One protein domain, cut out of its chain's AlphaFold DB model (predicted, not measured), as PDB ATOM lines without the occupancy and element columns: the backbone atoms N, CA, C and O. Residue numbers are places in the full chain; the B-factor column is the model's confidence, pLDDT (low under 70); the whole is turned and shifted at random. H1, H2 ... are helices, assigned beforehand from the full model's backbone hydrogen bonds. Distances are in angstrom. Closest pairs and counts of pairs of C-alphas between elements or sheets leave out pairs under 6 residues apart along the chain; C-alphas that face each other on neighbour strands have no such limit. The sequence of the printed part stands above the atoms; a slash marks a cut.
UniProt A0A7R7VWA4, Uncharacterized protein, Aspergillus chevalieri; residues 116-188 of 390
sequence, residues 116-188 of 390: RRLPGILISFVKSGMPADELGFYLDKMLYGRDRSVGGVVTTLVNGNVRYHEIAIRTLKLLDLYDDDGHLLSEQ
ATOM      1  N   ARG A 116     130.406 150.501 158.073       77.94
ATOM      2  CA  ARG A 116     130.555 151.839 157.455       77.94
ATOM      3  C   ARG A 116     129.511 152.131 156.369       77.94
ATOM      4  O   ARG A 116     129.196 153.294 156.131       77.94
ATOM      5  N   ARG A 117     128.989 151.102 155.690       82.00
ATOM      6  CA  ARG A 117     127.984 151.230 154.616       82.00
ATOM      7  C   ARG A 117     126.548 151.207 155.132       82.00
ATOM      8  O   ARG A 117     125.668 151.705 154.434       82.00
ATOM      9  N   LEU A 118     126.311 150.683 156.339       83.38
ATOM     10  CA  LEU A 118     124.983 150.588 156.953       83.38
ATOM     11  C   LEU A 118     124.200 151.922 156.916       83.38
ATOM     12  O   LEU A 118     123.054 151.879 156.474       83.38
ATOM     13  N   PRO A 119     124.773 153.100 157.255       85.62
ATOM     14  CA  PRO A 119     124.096 154.388 157.082       85.62
ATOM     15  C   PRO A 119     123.552 154.620 155.666       85.62
ATOM     16  O   PRO A 119     122.368 154.899 155.505       85.62
ATOM     17  N   GLY A 120     124.383 154.441 154.632       83.56
ATOM     18  CA  GLY A 120     123.985 154.640 153.233       83.56
ATOM     19  C   GLY A 120     122.909 153.657 152.764       83.56
ATOM     20  O   GLY A 120     121.994 154.040 152.040       83.56
ATOM     21  N   ILE A 121     122.977 152.409 153.236       86.31
ATOM     22  CA  ILE A 121     121.965 151.379 152.965       86.31
ATOM     23  C   ILE A 121     120.617 151.786 153.585       86.31
ATOM     24  O   ILE A 121     119.602 151.804 152.889       86.31
ATOM     25  N   LEU A 122     120.599 152.194 154.859       88.12
ATOM     26  CA  LEU A 122     119.375 152.624 155.548       88.12
ATOM     27  C   LEU A 122     118.782 153.909 154.942       88.12
ATOM     28  O   LEU A 122     117.565 153.994 154.788       88.12
ATOM     29  N   ILE A 123     119.626 154.862 154.523       87.06
ATOM     30  CA  ILE A 123     119.206 156.042 153.748       87.06
ATOM     31  C   ILE A 123     118.500 155.605 152.454       87.06
ATOM     32  O   ILE A 123     117.419 156.108 152.152       87.06
ATOM     33  N   SER A 124     119.060 154.643 151.706       86.44
ATOM     34  CA  SER A 124     118.459 154.187 150.445       86.44
ATOM     35  C   SER A 124     117.095 153.505 150.629       86.44
ATOM     36  O   SER A 124     116.179 153.788 149.859       86.44
ATOM     37  N   PHE A 125     116.913 152.700 151.684       87.62
ATOM     38  CA  PHE A 125     115.623 152.070 151.990       87.62
ATOM     39  C   PHE A 125     114.544 153.080 152.402       87.62
ATOM     40  O   PHE A 125     113.391 152.959 151.989       87.62
ATOM     41  N   VAL A 126     114.890 154.102 153.192       86.44
ATOM     42  CA  VAL A 126     113.918 155.151 153.540       86.44
ATOM     43  C   VAL A 126     113.565 155.984 152.302       86.44
ATOM     44  O   VAL A 126     112.382 156.215 152.056       86.44
ATOM     45  N   LYS A 127     114.547 156.334 151.453       86.00
ATOM     46  CA  LYS A 127     114.309 157.023 150.167       86.00
ATOM     47  C   LYS A 127     113.433 156.231 149.196       86.00
ATOM     48  O   LYS A 127     112.673 156.836 148.444       86.00
ATOM     49  N   SER A 128     113.495 154.900 149.213       85.06
ATOM     50  CA  SER A 128     112.605 154.053 148.409       85.06
ATOM     51  C   SER A 128     111.196 153.894 148.990       85.06
ATOM     52  O   SER A 128     110.362 153.237 148.372       85.06
ATOM     53  N   GLY A 129     110.925 154.452 150.175       83.62
ATOM     54  CA  GLY A 129     109.641 154.332 150.865       83.62
ATOM     55  C   GLY A 129     109.429 152.999 151.590       83.62
ATOM     56  O   GLY A 129     108.280 152.593 151.755       83.62
ATOM     57  N   MET A 130     110.496 152.306 152.015       85.81
ATOM     58  CA  MET A 130     110.366 151.074 152.807       85.81
ATOM     59  C   MET A 130     109.620 151.360 154.128       85.81
ATOM     60  O   MET A 130     110.008 152.288 154.851       85.81
ATOM     61  N   PRO A 131     108.573 150.588 154.478       87.31
ATOM     62  CA  PRO A 131     107.821 150.797 155.709       87.31
ATOM     63  C   PRO A 131     108.642 150.402 156.939       87.31
ATOM     64  O   PRO A 131     109.434 149.456 156.921       87.31
ATOM     65  N   ALA A 132     108.427 151.117 158.043       88.06
ATOM     66  CA  ALA A 132     109.225 150.975 159.257       88.06
ATOM     67  C   ALA A 132     109.250 149.541 159.826       88.06
ATOM     68  O   ALA A 132     110.255 149.138 160.409       88.06
ATOM     69  N   ASP A 133     108.182 148.747 159.681       86.62
ATOM     70  CA  ASP A 133     108.158 147.364 160.172       86.62
ATOM     71  C   ASP A 133     108.904 146.366 159.273       86.62
ATOM     72  O   ASP A 133     109.423 145.374 159.787       86.62
ATOM     73  N   GLU A 134     109.039 146.639 157.972       86.06
ATOM     74  CA  GLU A 134     109.937 145.884 157.089       86.06
ATOM     75  C   GLU A 134     111.400 146.265 157.345       86.06
ATOM     76  O   GLU A 134     112.238 145.386 157.544       86.06
ATOM     77  N   LEU A 135     111.691 147.565 157.478       88.62
ATOM     78  CA  LEU A 135     113.022 148.057 157.843       88.62
ATOM     79  C   LEU A 135     113.484 147.498 159.200       88.62
ATOM     80  O   LEU A 135     114.643 147.123 159.369       88.62
ATOM     81  N   GLY A 136     112.574 147.382 160.168       87.75
ATOM     82  CA  GLY A 136     112.861 146.791 161.474       87.75
ATOM     83  C   GLY A 136     113.086 145.281 161.437       87.75
ATOM     84  O   GLY A 136     113.926 144.771 162.177       87.75
ATOM     85  N   PHE A 137     112.377 144.563 160.560       86.19
ATOM     86  CA  PHE A 137     112.624 143.143 160.302       86.19
ATOM     87  C   PHE A 137     113.974 142.929 159.605       86.19
ATOM     88  O   PHE A 137     114.714 142.017 159.969       86.19
ATOM     89  N   TYR A 138     114.343 143.801 158.663       86.81
ATOM     90  CA  TYR A 138     115.676 143.806 158.060       86.81
ATOM     91  C   TYR A 138     116.776 144.052 159.108       86.81
ATOM     92  O   TYR A 138     117.779 143.341 159.120       86.81
ATOM     93  N   LEU A 139     116.576 145.006 160.025       88.06
ATOM     94  CA  LEU A 139     117.518 145.294 161.111       88.06
ATOM     95  C   LEU A 139     117.689 144.108 162.074       88.06
ATOM     96  O   LEU A 139     118.828 143.760 162.373       88.06
ATOM     97  N   ASP A 140     116.604 143.441 162.492       86.31
ATOM     98  CA  ASP A 140     116.668 142.150 163.206       86.31
ATOM     99  C   ASP A 140     117.529 141.147 162.421       86.31
ATOM    100  O   ASP A 140     118.553 140.670 162.907       86.31
ATOM    101  N   LYS A 141     117.182 140.894 161.156       82.88
ATOM    102  CA  LYS A 141     117.862 139.895 160.321       82.88
ATOM    103  C   LYS A 141     119.323 140.204 160.001       82.88
ATOM    104  O   LYS A 141     120.079 139.265 159.750       82.88
ATOM    105  N   MET A 142     119.733 141.470 160.008       78.75
ATOM    106  CA  MET A 142     121.107 141.860 159.696       78.75
ATOM    107  C   MET A 142     121.983 142.153 160.909       78.75
ATOM    108  O   MET A 142     123.193 141.968 160.794       78.75
ATOM    109  N   LEU A 143     121.419 142.565 162.048       80.94
ATOM    110  CA  LEU A 143     122.188 143.068 163.195       80.94
ATOM    111  C   LEU A 143     121.904 142.340 164.523       80.94
ATOM    112  O   LEU A 143     122.638 142.553 165.487       80.94
ATOM    113  N   TYR A 144     120.893 141.466 164.606       80.56
ATOM    114  CA  TYR A 144     120.674 140.656 165.808       80.56
ATOM    115  C   TYR A 144     121.854 139.707 166.075       80.56
ATOM    116  O   TYR A 144     122.319 138.995 165.185       80.56
ATOM    117  N   GLY A 145     122.334 139.688 167.320       67.94
ATOM    118  CA  GLY A 145     123.473 138.887 167.769       67.94
ATOM    119  C   GLY A 145     124.835 139.330 167.218       67.94
ATOM    120  O   GLY A 145     125.807 138.597 167.389       67.94
ATOM    121  N   ARG A 146     124.923 140.489 166.547       68.50
ATOM    122  CA  ARG A 146     126.115 140.939 165.811       68.50
ATOM    123  C   ARG A 146     126.655 142.257 166.352       68.50
ATOM    124  O   ARG A 146     125.911 143.220 166.481       68.50
ATOM    125  N   ASP A 147     127.972 142.297 166.560       65.50
ATOM    126  CA  ASP A 147     128.724 143.451 167.073       65.50
ATOM    127  C   ASP A 147     128.258 143.973 168.461       65.50
ATOM    128  O   ASP A 147     127.208 143.612 168.988       65.50
ATOM    129  N   ARG A 148     129.085 144.804 169.108       65.69
ATOM    130  CA  ARG A 148     128.763 145.470 170.380       65.69
ATOM    131  C   ARG A 148     128.099 146.840 170.214       65.69
ATOM    132  O   ARG A 148     127.575 147.342 171.202       65.69
ATOM    133  N   SER A 149     128.124 147.449 169.022       75.00
ATOM    134  CA  SER A 149     127.556 148.786 168.793       75.00
ATOM    135  C   SER A 149     126.067 148.724 168.404       75.00
ATOM    136  O   SER A 149     125.229 148.291 169.194       75.00
ATOM    137  N   VAL A 150     125.717 149.129 167.182       76.75
ATOM    138  CA  VAL A 150     124.346 149.226 166.652       76.75
ATOM    139  C   VAL A 150     123.589 147.904 166.801       76.75
ATOM    140  O   VAL A 150     122.445 147.888 167.252       76.75
ATOM    141  N   GLY A 151     124.238 146.780 166.481       79.38
ATOM    142  CA  GLY A 151     123.634 145.455 166.613       79.38
ATOM    143  C   GLY A 151     123.493 144.970 168.056       79.38
ATOM    144  O   GLY A 151     122.547 144.245 168.350       79.38
ATOM    145  N   GLY A 152     124.299 145.470 168.999       77.31
ATOM    146  CA  GLY A 152     124.056 145.293 170.435       77.31
ATOM    147  C   GLY A 152     122.739 145.945 170.877       77.31
ATOM    148  O   GLY A 152     121.943 145.335 171.598       77.31
ATOM    149  N   VAL A 153     122.443 147.146 170.366       82.25
ATOM    150  CA  VAL A 153     121.165 147.835 170.624       82.25
ATOM    151  C   VAL A 153     119.998 147.120 169.941       82.25
ATOM    152  O   VAL A 153     118.999 146.842 170.604       82.25
ATOM    153  N   VAL A 154     120.122 146.729 168.666       84.62
ATOM    154  CA  VAL A 154     119.083 145.929 167.979       84.62
ATOM    155  C   VAL A 154     118.827 144.612 168.717       84.62
ATOM    156  O   VAL A 154     117.673 144.273 168.965       84.62
ATOM    157  N   THR A 155     119.875 143.915 169.162       83.69
ATOM    158  CA  THR A 155     119.771 142.690 169.975       83.69
ATOM    159  C   THR A 155     119.001 142.933 171.270       83.69
ATOM    160  O   THR A 155     118.149 142.128 171.642       83.69
ATOM    161  N   THR A 156     119.247 144.062 171.934       85.00
ATOM    162  CA  THR A 156     118.545 144.449 173.166       85.00
ATOM    163  C   THR A 156     117.058 144.707 172.909       85.00
ATOM    164  O   THR A 156     116.210 144.163 173.615       85.00
ATOM    165  N   LEU A 157     116.720 145.461 171.857       86.00
ATOM    166  CA  LEU A 157     115.329 145.751 171.486       86.00
ATOM    167  C   LEU A 157     114.571 144.492 171.021       86.00
ATOM    168  O   LEU A 157     113.409 144.300 171.379       86.00
ATOM    169  N   VAL A 158     115.233 143.600 170.277       84.56
ATOM    170  CA  VAL A 158     114.672 142.304 169.864       84.56
ATOM    171  C   VAL A 158     114.417 141.396 171.070       84.56
ATOM    172  O   VAL A 158     113.332 140.824 171.184       84.56
ATOM    173  N   ASN A 159     115.367 141.308 172.008       84.56
ATOM    174  CA  ASN A 159     115.201 140.546 173.249       84.56
ATOM    175  C   ASN A 159     114.076 141.106 174.134       84.56
ATOM    176  O   ASN A 159     113.348 140.330 174.752       84.56
ATOM    177  N   GLY A 160     113.882 142.429 174.128       80.56
ATOM    178  CA  GLY A 160     112.738 143.112 174.740       80.56
ATOM    179  C   GLY A 160     111.401 142.931 174.004       80.56
ATOM    180  O   GLY A 160     110.414 143.543 174.398       80.56
ATOM    181  N   ASN A 161     111.333 142.115 172.941       81.81
ATOM    182  CA  ASN A 161     110.118 141.855 172.151       81.81
ATOM    183  C   ASN A 161     109.473 143.135 171.561       81.81
ATOM    184  O   ASN A 161     108.255 143.205 171.348       81.81
ATOM    185  N   VAL A 162     110.295 144.161 171.304       85.19
ATOM    186  CA  VAL A 162     109.873 145.449 170.738       85.19
ATOM    187  C   VAL A 162     109.370 145.240 169.303       85.19
ATOM    188  O   VAL A 162     109.889 144.416 168.553       85.19
ATOM    189  N   ARG A 163     108.328 145.974 168.892       87.00
ATOM    190  CA  ARG A 163     107.745 145.861 167.538       87.00
ATOM    191  C   ARG A 163     108.747 146.332 166.483       87.00
ATOM    192  O   ARG A 163     109.440 147.320 166.708       87.00
ATOM    193  N   TYR A 164     108.782 145.705 165.306       88.25
ATOM    194  CA  TYR A 164     109.813 146.020 164.304       88.25
ATOM    195  C   TYR A 164     109.838 147.502 163.887       88.25
ATOM    196  O   TYR A 164     110.915 148.084 163.824       88.25
ATOM    197  N   HIS A 165     108.686 148.161 163.712       89.19
ATOM    198  CA  HIS A 165     108.656 149.600 163.394       89.19
ATOM    199  C   HIS A 165     109.349 150.474 164.444       89.19
ATOM    200  O   HIS A 165     109.939 151.504 164.137       89.19
ATOM    201  N   GLU A 166     109.294 150.040 165.697       87.75
ATOM    202  CA  GLU A 166     109.874 150.730 166.832       87.75
ATOM    203  C   GLU A 166     111.370 150.402 166.966       87.75
ATOM    204  O   GLU A 166     112.155 151.294 167.281       87.75
ATOM    205  N   ILE A 167     111.792 149.182 166.601       88.94
ATOM    206  CA  ILE A 167     113.208 148.832 166.379       88.94
ATOM    207  C   ILE A 167     113.809 149.736 165.290       88.94
ATOM    208  O   ILE A 167     114.876 150.312 165.503       88.94
ATOM    209  N   ALA A 168     113.118 149.922 164.161       89.69
ATOM    210  CA  ALA A 168     113.575 150.789 163.075       89.69
ATOM    211  C   ALA A 168     113.714 152.252 163.510       89.69
ATOM    212  O   ALA A 168     114.794 152.825 163.381       89.69
ATOM    213  N   ILE A 169     112.663 152.843 164.090       89.31
ATOM    214  CA  ILE A 169     112.679 154.244 164.541       89.31
ATOM    215  C   ILE A 169     113.766 154.473 165.602       89.31
ATOM    216  O   ILE A 169     114.515 155.445 165.500       89.31
ATOM    217  N   ARG A 170     113.907 153.578 166.594       88.25
ATOM    218  CA  ARG A 170     114.958 153.683 167.625       88.25
ATOM    219  C   ARG A 170     116.365 153.553 167.024       88.25
ATOM    220  O   ARG A 170     117.250 154.311 167.409       88.25
ATOM    221  N   THR A 171     116.569 152.666 166.046       88.00
ATOM    222  CA  THR A 171     117.881 152.473 165.394       88.00
ATOM    223  C   THR A 171     118.251 153.639 164.471       88.00
ATOM    224  O   THR A 171     119.392 154.093 164.498       88.00
ATOM    225  N   LEU A 172     117.296 154.186 163.708       89.06
ATOM    226  CA  LEU A 172     117.513 155.387 162.887       89.06
ATOM    227  C   LEU A 172     117.863 156.614 163.745       89.06
ATOM    228  O   LEU A 172     118.711 157.406 163.340       89.06
ATOM    229  N   LYS A 173     117.259 156.747 164.937       87.69
ATOM    230  CA  LYS A 173     117.602 157.799 165.913       87.69
ATOM    231  C   LYS A 173     118.979 157.598 166.545       87.69
ATOM    232  O   LYS A 173     119.710 158.567 166.688       87.69
ATOM    233  N   LEU A 174     119.351 156.363 166.893       86.12
ATOM    234  CA  LEU A 174     120.686 156.046 167.425       86.12
ATOM    235  C   LEU A 174     121.807 156.408 166.438       86.12
ATOM    236  O   LEU A 174     122.878 156.844 166.849       86.12
ATOM    237  N   LEU A 175     121.557 156.202 165.144       85.19
ATOM    238  CA  LEU A 175     122.500 156.486 164.066       85.19
ATOM    239  C   LEU A 175     122.515 157.961 163.620       85.19
ATOM    240  O   LEU A 175     123.344 158.305 162.783       85.19
ATOM    241  N   ASP A 176     121.614 158.798 164.150       85.69
ATOM    242  CA  ASP A 176     121.470 160.234 163.848       85.69
ATOM    243  C   ASP A 176     121.504 160.546 162.335       85.69
ATOM    244  O   ASP A 176     122.235 161.411 161.851       85.69
ATOM    245  N   LEU A 177     120.758 159.753 161.551       84.62
ATOM    246  CA  LEU A 177     120.799 159.821 160.088       84.62
ATOM    247  C   LEU A 177     119.900 160.935 159.548       84.62
ATOM    248  O   LEU A 177     118.691 160.954 159.800       84.62
ATOM    249  N   TYR A 178     120.477 161.777 158.694       84.38
ATOM    250  CA  TYR A 178     119.787 162.845 157.974       84.38
ATOM    251  C   TYR A 178     119.734 162.580 156.467       84.38
ATOM    252  O   TYR A 178     120.615 161.922 155.911       84.38
ATOM    253  N   ASP A 179     118.701 163.113 155.818       82.31
ATOM    254  CA  ASP A 179     118.607 163.193 154.360       82.31
ATOM    255  C   ASP A 179     119.430 164.380 153.798       82.31
ATOM    256  O   ASP A 179     119.907 165.231 154.549       82.31
ATOM    257  N   ASP A 180     119.572 164.458 152.474       80.94
ATOM    258  CA  ASP A 180     120.303 165.470 151.707       80.94
ATOM    259  C   ASP A 180     119.783 166.899 151.994       80.94
ATOM    260  O   ASP A 180     120.563 167.852 152.008       80.94
ATOM    261  N   ASP A 181     118.480 167.034 152.285       80.56
ATOM    262  CA  ASP A 181     117.817 168.279 152.710       80.56
ATOM    263  C   ASP A 181     117.982 168.592 154.219       80.56
ATOM    264  O   ASP A 181     117.522 169.626 154.705       80.56
ATOM    265  N   GLY A 182     118.645 167.721 154.990       78.44
ATOM    266  CA  GLY A 182     118.909 167.904 156.424       78.44
ATOM    267  C   GLY A 182     117.772 167.482 157.365       78.44
ATOM    268  O   GLY A 182     117.806 167.817 158.549       78.44
ATOM    269  N   HIS A 183     116.770 166.750 156.873       84.00
ATOM    270  CA  HIS A 183     115.683 166.192 157.688       84.00
ATOM    271  C   HIS A 183     116.063 164.834 158.304       84.00
ATOM    272  O   HIS A 183     116.736 164.030 157.664       84.00
ATOM    273  N   LEU A 184     115.620 164.555 159.537       85.38
ATOM    274  CA  LEU A 184     115.942 163.316 160.260       85.38
ATOM    275  C   LEU A 184     115.180 162.120 159.661       85.38
ATOM    276  O   LEU A 184     113.960 162.159 159.499       85.38
ATOM    277  N   LEU A 185     115.866 161.026 159.331       84.12
ATOM    278  CA  LEU A 185     115.257 159.896 158.608       84.12
ATOM    279  C   LEU A 185     114.257 159.092 159.451       84.12
ATOM    280  O   LEU A 185     113.332 158.497 158.900       84.12
ATOM    281  N   SER A 186     114.351 159.143 160.786       83.06
ATOM    282  CA  SER A 186     113.347 158.527 161.671       83.06
ATOM    283  C   SER A 186     111.971 159.205 161.636       83.06
ATOM    284  O   SER A 186     111.020 158.655 162.183       83.06
ATOM    285  N   GLU A 187     111.872 160.401 161.048       84.94
ATOM    286  CA  GLU A 187     110.615 161.146 160.859       84.94
ATOM    287  C   GLU A 187     110.054 160.989 159.434       84.94
ATOM    288  O   GLU A 187     108.891 161.301 159.192       84.94
ATOM    289  N   GLN A 188     110.874 160.484 158.505       83.56
ATOM    290  CA  GLN A 188     110.553 160.321 157.080       83.56
ATOM    291  C   GLN A 188     110.267 158.867 156.686       83.56
ATOM    292  O   GLN A 188     109.632 158.630 155.659       83.56
TER     293      GLN A 188
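Overview. This is residues 116 to 188 of the 390 residues of an uncharacterized protein of Aspergillus chevalieri (UniProt A0A7R7VWA4). The longest helix, H2, crosses over H4 of the helical hairpin H3-H4; H4 lies in the middle, with H3 and short H5 on opposite sides, and H1 lies over H5. The 73 printed residues, all helix by class, hold five named helices, H1 to H5 in order. The whole is compact, radius of gyration of the C-alphas 11.3 A, spanning 34 by 23 by 16 A.

Along the chain. Find H2 from C-alpha 132 at (109.225, 150.975, 159.257) to 143, 15.7 A. H4 is residues 164 to 174, 15.1 A; H3 150 to 159 and H1 118 to 127, each 14.2 A. H5, 185 to 188, ends at (110.553, 160.321, 157.080).

Arrangement. H2 touches H4, closest C-alphas Asp 133 and His 165, 4.0 A, only just about perpendicular at 71 degrees. H4 touches H5 at Ile 169 and Ser 186, C-alphas 5.2 A apart. H1 and H3 are apart. Every O i to N i+4 pair is within hydrogen-bond range in H1 to H4; H5 is too short for one.

Size, cuts and confidence. The printed part has no cut and no long link. Residues 145 to 148 have pLDDT under 70.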